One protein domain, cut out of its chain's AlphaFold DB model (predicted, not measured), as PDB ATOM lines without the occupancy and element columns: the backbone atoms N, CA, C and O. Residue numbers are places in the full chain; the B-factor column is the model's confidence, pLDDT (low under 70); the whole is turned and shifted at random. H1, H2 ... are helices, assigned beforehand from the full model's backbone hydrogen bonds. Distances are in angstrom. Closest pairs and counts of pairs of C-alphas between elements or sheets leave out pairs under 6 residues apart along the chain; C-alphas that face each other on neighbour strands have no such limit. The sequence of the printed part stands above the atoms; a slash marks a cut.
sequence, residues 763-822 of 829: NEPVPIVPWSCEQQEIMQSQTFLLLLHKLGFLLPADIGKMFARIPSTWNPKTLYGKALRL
ATOM      1  N   ASN A 763       5.212 -19.083  98.019       61.84
ATOM      2  CA  ASN A 763       5.753 -18.401  99.216       61.84
ATOM      3  C   ASN A 763       6.348 -16.985  98.971       61.84
ATOM      4  O   ASN A 763       7.007 -16.410  99.839       61.84
ATOM      5  N   GLU A 764       6.072 -16.390  97.809       70.88
ATOM      6  CA  GLU A 764       6.613 -15.126  97.333       70.88
ATOM      7  C   GLU A 764       5.500 -14.073  97.230       70.88
ATOM      8  O   GLU A 764       4.354 -14.400  96.911       70.88
ATOM      9  N   PRO A 765       5.794 -12.790  97.510       82.62
ATOM     10  CA  PRO A 765       4.816 -11.722  97.350       82.62
ATOM     11  C   PRO A 765       4.395 -11.535  95.882       82.62
ATOM     12  O   PRO A 765       5.249 -11.453  94.998       82.62
ATOM     13  N   VAL A 766       3.097 -11.385  95.613       82.81
ATOM     14  CA  VAL A 766       2.541 -11.285  94.246       82.81
ATOM     15  C   VAL A 766       2.562  -9.831  93.755       82.81
ATOM     16  O   VAL A 766       2.026  -8.974  94.460       82.81
ATOM     17  N   PRO A 767       3.153  -9.511  92.587       85.19
ATOM     18  CA  PRO A 767       3.224  -8.141  92.083       85.19
ATOM     19  C   PRO A 767       1.897  -7.637  91.511       85.19
ATOM     20  O   PRO A 767       1.172  -8.377  90.856       85.19
ATOM     21  N   ILE A 768       1.613  -6.350  91.722       86.56
ATOM     22  CA  ILE A 768       0.522  -5.621  91.068       86.56
ATOM     23  C   ILE A 768       1.116  -4.852  89.888       86.56
ATOM     24  O   ILE A 768       1.661  -3.760  90.057       86.56
ATOM     25  N   VAL A 769       1.039  -5.442  88.699       82.00
ATOM     26  CA  VAL A 769       1.641  -4.877  87.487       82.00
ATOM     27  C   VAL A 769       0.668  -3.883  86.829       82.00
ATOM     28  O   VAL A 769      -0.474  -4.252  86.555       82.00
ATOM     29  N   PRO A 770       1.069  -2.623  86.569       82.38
ATOM     30  CA  PRO A 770       0.253  -1.669  85.823       82.38
ATOM     31  C   PRO A 770       0.321  -1.956  84.316       82.38
ATOM     32  O   PRO A 770       1.267  -1.584  83.619       82.38
ATOM     33  N   TRP A 771      -0.714  -2.604  83.798       79.25
ATOM     34  CA  TRP A 771      -0.814  -3.033  82.407       79.25
ATOM     35  C   TRP A 771      -1.203  -1.923  81.425       79.25
ATOM     36  O   TRP A 771      -0.833  -2.009  80.257       79.25
ATOM     37  N   SER A 772      -1.883  -0.856  81.855       74.44
ATOM     38  CA  SER A 772      -2.239   0.300  81.009       74.44
ATOM     39  C   SER A 772      -1.473   1.575  81.392       74.44
ATOM     40  O   SER A 772      -0.883   1.655  82.469       74.44
ATOM     41  N   CYS A 773      -1.478   2.589  80.513       72.25
ATOM     42  CA  CYS A 773      -0.899   3.903  80.834       72.25
ATOM     43  C   CYS A 773      -1.631   4.554  82.019       72.25
ATOM     44  O   CYS A 773      -0.993   5.049  82.939       72.25
ATOM     45  N   GLU A 774      -2.961   4.446  82.054       77.88
ATOM     46  CA  GLU A 774      -3.787   4.940  83.160       77.88
ATOM     47  C   GLU A 774      -3.437   4.252  84.490       77.88
ATOM     48  O   GLU A 774      -3.233   4.912  85.506       77.88
ATOM     49  N   GLN A 775      -3.286   2.923  84.496       84.81
ATOM     50  CA  GLN A 775      -2.859   2.189  85.692       84.81
ATOM     51  C   GLN A 775      -1.455   2.609  86.141       84.81
ATOM     52  O   GLN A 775      -1.199   2.715  87.340       84.81
ATOM     53  N   GLN A 776      -0.548   2.867  85.196       80.19
ATOM     54  CA  GLN A 776       0.805   3.330  85.491       80.19
ATOM     55  C   GLN A 776       0.801   4.731  86.121       80.19
ATOM     56  O   GLN A 776       1.506   4.948  87.105       80.19
ATOM     57  N   GLU A 777      -0.026   5.650  85.625       83.62
ATOM     58  CA  GLU A 777      -0.231   6.978  86.218       83.62
ATOM     59  C   GLU A 777      -0.834   6.885  87.628       83.62
ATOM     60  O   GLU A 777      -0.364   7.543  88.560       83.62
ATOM     61  N   ILE A 778      -1.823   6.008  87.829       87.69
ATOM     62  CA  ILE A 778      -2.420   5.761  89.151       87.69
ATOM     63  C   ILE A 778      -1.373   5.222  90.132       87.69
ATOM     64  O   ILE A 778      -1.327   5.664  91.280       87.69
ATOM     65  N   MET A 779      -0.493   4.318  89.693       84.31
ATOM     66  CA  MET A 779       0.595   3.783  90.521       84.31
ATOM     67  C   MET A 779       1.656   4.829  90.898       84.31
ATOM     68  O   MET A 779       2.373   4.635  91.878       84.31
ATOM     69  N   GLN A 780       1.737   5.950  90.176       84.56
ATOM     70  CA  GLN A 780       2.587   7.096  90.526       84.56
ATOM     71  C   GLN A 780       1.898   8.072  91.496       84.56
ATOM     72  O   GLN A 780       2.553   8.935  92.084       84.56
ATOM     73  N   SER A 781       0.584   7.944  91.704       91.19
ATOM     74  CA  SER A 781      -0.164   8.798  92.625       91.19
ATOM     75  C   SER A 781       0.186   8.495  94.080       91.19
ATOM     76  O   SER A 781      -0.098   7.414  94.606       91.19
ATOM     77  N   GLN A 782       0.711   9.500  94.786       88.56
ATOM     78  CA  GLN A 782       1.038   9.386  96.210       88.56
ATOM     79  C   GLN A 782      -0.177   8.974  97.056       88.56
ATOM     80  O   GLN A 782      -0.049   8.197  98.002       88.56
ATOM     81  N   THR A 783      -1.371   9.462  96.709       91.88
ATOM     82  CA  THR A 783      -2.619   9.114  97.404       91.88
ATOM     83  C   THR A 783      -2.936   7.627  97.270       91.88
ATOM     84  O   THR A 783      -3.346   6.991  98.243       91.88
ATOM     85  N   PHE A 784      -2.716   7.058  96.084       91.81
ATOM     86  CA  PHE A 784      -2.959   5.644  95.827       91.81
ATOM     87  C   PHE A 784      -1.917   4.753  96.515       91.81
ATOM     88  O   PHE A 784      -2.281   3.786  97.183       91.81
ATOM     89  N   LEU A 785      -0.635   5.127  96.479       89.38
ATOM     90  CA  LEU A 785       0.416   4.416  97.219       89.38
ATOM     91  C   LEU A 785       0.163   4.420  98.737       89.38
ATOM     92  O   LEU A 785       0.326   3.395  99.400       89.38
ATOM     93  N   LEU A 786      -0.318   5.538  99.296       90.62
ATOM     94  CA  LEU A 786      -0.726   5.613 100.704       90.62
ATOM     95  C   LEU A 786      -1.910   4.689 101.024       90.62
ATOM     96  O   LEU A 786      -1.955   4.108 102.113       90.62
ATOM     97  N   LEU A 787      -2.863   4.537 100.098       92.06
ATOM     98  CA  LEU A 787      -3.955   3.573 100.231       92.06
ATOM     99  C   LEU A 787      -3.414   2.138 100.263       92.06
ATOM    100  O   LEU A 787      -3.754   1.393 101.185       92.06
ATOM    101  N   LEU A 788      -2.545   1.766  99.319       92.06
ATOM    102  CA  LEU A 788      -1.918   0.440  99.272       92.06
ATOM    103  C   LEU A 788      -1.157   0.133 100.568       92.06
ATOM    104  O   LEU A 788      -1.366  -0.918 101.180       92.06
ATOM    105  N   HIS A 789      -0.364   1.085 101.059       91.00
ATOM    106  CA  HIS A 789       0.343   0.947 102.330       91.00
ATOM    107  C   HIS A 789      -0.619   0.739 103.512       91.00
ATOM    108  O   HIS A 789      -0.437  -0.176 104.313       91.00
ATOM    109  N   LYS A 790      -1.713   1.513 103.602       90.88
ATOM    110  CA  LYS A 790      -2.739   1.334 104.652       90.88
ATOM    111  C   LYS A 790      -3.475  -0.003 104.559       90.88
ATOM    112  O   LYS A 790      -3.918  -0.543 105.576       90.88
ATOM    113  N   LEU A 791      -3.626  -0.542 103.355       91.50
ATOM    114  CA  LEU A 791      -4.167  -1.880 103.146       91.50
ATOM    115  C   LEU A 791      -3.145  -2.971 103.490       91.50
ATOM    116  O   LEU A 791      -3.566  -4.099 103.727       91.50
ATOM    117  N   GLY A 792      -1.862  -2.648 103.642       90.62
ATOM    118  CA  GLY A 792      -0.797  -3.572 104.032       90.62
ATOM    119  C   GLY A 792      -0.116  -4.267 102.855       90.62
ATOM    120  O   GLY A 792       0.421  -5.356 103.041       90.62
ATOM    121  N   PHE A 793      -0.180  -3.678 101.660       92.69
ATOM    122  CA  PHE A 793       0.655  -4.092 100.534       92.69
ATOM    123  C   PHE A 793       2.110  -3.688 100.783       92.69
ATOM    124  O   PHE A 793       2.374  -2.675 101.434       92.69
ATOM    125  N   LEU A 794       3.046  -4.464 100.241       91.19
ATOM    126  CA  LEU A 794       4.465  -4.120 100.232       91.19
ATOM    127  C   LEU A 794       4.694  -3.076  99.140       91.19
ATOM    128  O   LEU A 794       4.373  -3.338  97.979       91.19
ATOM    129  N   LEU A 795       5.210  -1.901  99.491       90.50
ATOM    130  CA  LEU A 795       5.466  -0.858  98.503       90.50
ATOM    131  C   LEU A 795       6.802  -1.081  97.781       90.50
ATOM    132  O   LEU A 795       7.729  -1.598  98.401       90.50
ATOM    133  N   PRO A 796       6.939  -0.623  96.519       85.19
ATOM    134  CA  PRO A 796       8.166  -0.761  95.725       85.19
ATOM    135  C   PRO A 796       9.449  -0.371  96.477       85.19
ATOM    136  O   PRO A 796      10.418  -1.130  96.509       85.19
ATOM    137  N   ALA A 797       9.419   0.786  97.151       81.56
ATOM    138  CA  ALA A 797      10.556   1.344  97.880       81.56
ATOM    139  C   ALA A 797      11.007   0.479  99.071       81.56
ATOM    140  O   ALA A 797      12.199   0.427  99.360       81.56
ATOM    141  N   ASP A 798      10.080  -0.228  99.727       82.62
ATOM    142  CA  ASP A 798      10.371  -1.017 100.932       82.62
ATOM    143  C   ASP A 798      11.076  -2.341 100.604       82.62
ATOM    144  O   ASP A 798      11.812  -2.884 101.426       82.62
ATOM    145  N   ILE A 799      10.843  -2.872  99.400       81.81
ATOM    146  CA  ILE A 799      11.328  -4.192  98.963       81.81
ATOM    147  C   ILE A 799      12.376  -4.121  97.844       81.81
ATOM    148  O   ILE A 799      12.847  -5.163  97.392       81.81
ATOM    149  N   GLY A 800      12.728  -2.919  97.376       77.44
ATOM    150  CA  GLY A 800      13.666  -2.730  96.263       77.44
ATOM    151  C   GLY A 800      13.172  -3.347  94.949       77.44
ATOM    152  O   GLY A 800      13.960  -3.929  94.203       77.44
ATOM    153  N   LYS A 801      11.860  -3.281  94.692       83.44
ATOM    154  CA  LYS A 801      11.200  -3.782  93.469       83.44
ATOM    155  C   LYS A 801      10.506  -2.634  92.735       83.44
ATOM    156  O   LYS A 801      10.416  -1.539  93.283       83.44
ATOM    157  N   MET A 802      10.008  -2.872  91.520       81.56
ATOM    158  CA  MET A 802       9.271  -1.850  90.757       81.56
ATOM    159  C   MET A 802       7.806  -1.785  91.168       81.56
ATOM    160  O   MET A 802       7.233  -0.701  91.259       81.56
ATOM    161  N   PHE A 803       7.193  -2.943  91.419       86.69
ATOM    162  CA  PHE A 803       5.756  -3.032  91.655       86.69
ATOM    163  C   PHE A 803       5.414  -3.249  93.126       86.69
ATOM    164  O   PHE A 803       6.122  -3.944  93.859       86.69
ATOM    165  N   ALA A 804       4.289  -2.668  93.550       89.19
ATOM    166  CA  ALA A 804       3.699  -2.981  94.845       89.19
ATOM    167  C   ALA A 804       3.282  -4.456  94.871       89.19
ATOM    168  O   ALA A 804       2.892  -5.004  93.838       89.19
ATOM    169  N   ARG A 805       3.355  -5.110  96.034       90.25
ATOM    170  CA  ARG A 805       3.093  -6.551  96.144       90.25
ATOM    171  C   ARG A 805       2.099  -6.910  97.232       90.25
ATOM    172  O   ARG A 805       2.109  -6.347  98.327       90.25
ATOM    173  N   ILE A 806       1.274  -7.908  96.942       89.50
ATOM    174  CA  ILE A 806       0.476  -8.619  97.937       89.50
ATOM    175  C   ILE A 806       1.443  -9.476  98.767       89.50
ATOM    176  O   ILE A 806       2.159 -10.293  98.186       89.50
ATOM    177  N   PRO A 807       1.486  -9.333 100.102       88.12
ATOM    178  CA  PRO A 807       2.344 -10.162 100.944       88.12
ATOM    179  C   PRO A 807       1.993 -11.652 100.842       88.12
ATOM    180  O   PRO A 807       0.818 -12.011 100.899       88.12
ATOM    181  N   SER A 808       3.000 -12.530 100.823       83.38
ATOM    182  CA  SER A 808       2.799 -13.994 100.830       83.38
ATOM    183  C   SER A 808       2.109 -14.512 102.099       83.38
ATOM    184  O   SER A 808       1.527 -15.592 102.113       83.38
ATOM    185  N   THR A 809       2.106 -13.717 103.173       84.38
ATOM    186  CA  THR A 809       1.397 -14.024 104.422       84.38
ATOM    187  C   THR A 809      -0.125 -13.889 104.310       84.38
ATOM    188  O   THR A 809      -0.849 -14.321 105.215       84.38
ATOM    189  N   TRP A 810      -0.647 -13.278 103.242       85.50
ATOM    190  CA  TRP A 810      -2.085 -13.110 103.060       85.50
ATOM    191  C   TRP A 810      -2.719 -14.400 102.546       85.50
ATOM    192  O   TRP A 810      -2.457 -14.856 101.442       85.50
ATOM    193  N   ASN A 811      -3.630 -14.965 103.337       81.88
ATOM    194  CA  ASN A 811      -4.470 -16.073 102.892       81.88
ATOM    195  C   ASN A 811      -5.710 -15.551 102.122       81.88
ATOM    196  O   ASN A 811      -6.038 -14.363 102.224       81.88
ATOM    197  N   PRO A 812      -6.460 -16.421 101.416       79.81
ATOM    198  CA  PRO A 812      -7.643 -16.007 100.652       79.81
ATOM    199  C   PRO A 812      -8.691 -15.238 101.470       79.81
ATOM    200  O   PRO A 812      -9.325 -14.318 100.962       79.81
ATOM    201  N   LYS A 813      -8.849 -15.554 102.766       80.19
ATOM    202  CA  LYS A 813      -9.782 -14.832 103.648       80.19
ATOM    203  C   LYS A 813      -9.302 -13.411 103.929       80.19
ATOM    204  O   LYS A 813     -10.113 -12.487 103.936       80.19
ATOM    205  N   THR A 814      -8.001 -13.230 104.157       86.38
ATOM    206  CA  THR A 814      -7.391 -11.907 104.338       86.38
ATOM    207  C   THR A 814      -7.538 -11.078 103.068       86.38
ATOM    208  O   THR A 814      -7.989  -9.939 103.160       86.38
ATOM    209  N   LEU A 815      -7.237 -11.651 101.899       85.44
ATOM    210  CA  LEU A 815      -7.412 -10.996 100.597       85.44
ATOM    211  C   LEU A 815      -8.852 -10.519 100.390       85.44
ATOM    212  O   LEU A 815      -9.087  -9.329 100.185       85.44
ATOM    213  N   TYR A 816      -9.820 -11.424 100.543       83.12
ATOM    214  CA  TYR A 816     -11.239 -11.099 100.410       83.12
ATOM    215  C   TYR A 816     -11.679 -10.018 101.411       83.12
ATOM    216  O   TYR A 816     -12.355  -9.055 101.052       83.12
ATOM    217  N   GLY A 817     -11.233 -10.118 102.667       86.69
ATOM    218  CA  GLY A 817     -11.522  -9.123 103.699       86.69
ATOM    219  C   GLY A 817     -10.917  -7.745 103.416       86.69
ATOM    220  O   GLY A 817     -11.503  -6.736 103.808       86.69
ATOM    221  N   LYS A 818      -9.765  -7.673 102.737       88.38
ATOM    222  CA  LYS A 818      -9.158  -6.412 102.281       88.38
ATOM    223  C   LYS A 818      -9.930  -5.828 101.102       88.38
ATOM    224  O   LYS A 818     -10.233  -4.640 101.136       88.38
ATOM    225  N   ALA A 819     -10.308  -6.656 100.128       86.50
ATOM    226  CA  ALA A 819     -11.092  -6.241  98.966       86.50
ATOM    227  C   ALA A 819     -12.468  -5.673  99.363       86.50
ATOM    228  O   ALA A 819     -12.845  -4.604  98.894       86.50
ATOM    229  N   LEU A 820     -13.160  -6.292 100.326       87.50
ATOM    230  CA  LEU A 820     -14.441  -5.785 100.842       87.50
ATOM    231  C   LEU A 820     -14.365  -4.385 101.471       87.50
ATOM    232  O   LEU A 820     -15.382  -3.700 101.561       87.50
ATOM    233  N   ARG A 821     -13.184  -3.936 101.921       87.88
ATOM    234  CA  ARG A 821     -13.009  -2.566 102.438       87.88
ATOM    235  C   ARG A 821     -13.022  -1.513 101.331       87.88
ATOM    236  O   ARG A 821     -13.199  -0.340 101.643       87.88
ATOM    237  N   LEU A 822     -12.796  -1.921 100.084       85.56
ATOM    238  CA  LEU A 822     -12.766  -1.042  98.916       85.56
ATOM    239  C   LEU A 822     -14.133  -0.925  98.235       85.56
ATOM    240  O   LEU A 822     -14.366   0.041  97.518       85.56
TER     241      LEU A 822
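What this domain is: This is residues 763 to 822 of the 829 residues of the protein "Putative timeless-like" of Oncopeltus fasciatus (UniProt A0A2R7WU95). Four short helices are set loosely round two extended strips, residues 766 to 767 and 805 to 806, which pair antiparallel. H1 and H2 make an L, H4 is near the other end of H2, H3 is set off from the other helices, and residues 771 to 777 stick out. The printed part has 60 residues, 30 of them in the four named helices, in the order H1, H2, H3, H4, with no named strand; by its named elements the class is all helix, and the whole is compact, with a radius of gyration of the C-alphas of 11.5 A and spans of 30 by 25 by 19 A.

How they stand to each other: Start at H2, residues 782 to 791. H1, residues 773 to 780, is close but not clearly touching: the closest C-alphas, of Ile 778 and Phe 784, are 6.7 A apart. Their lines are only just about perpendicular, at 73 degrees. At Leu 791, look across to Lys 818 of H4, residues 812 to 819: these closest C-alphas are 6.8 A apart, and H2 and H4 are close but not clearly touching. H3, residues 796 to 799, is apart from H1, H2 and H4. In H1, H2 and H4 every O i to N i+4 pair is within hydrogen-bond range; H3 is too short for one.

Where its parts are: Find C-alpha 782 at (1.038, 9.386, 96.210); H2 runs 14.2 A from there to C-alpha 791. H1 spans 10.8 A, H3 5.7 A, and H4 10.5 A, ending at C-alpha 819, (-11.092, -6.241, 98.966).

The domain as a whole: The C-alphas farthest apart, of Cys 773 and Lys 813, are 30.8 A apart. The printed part has no cut; the link H3 to H4 is long, and residue 763 is under 70 in pLDDT.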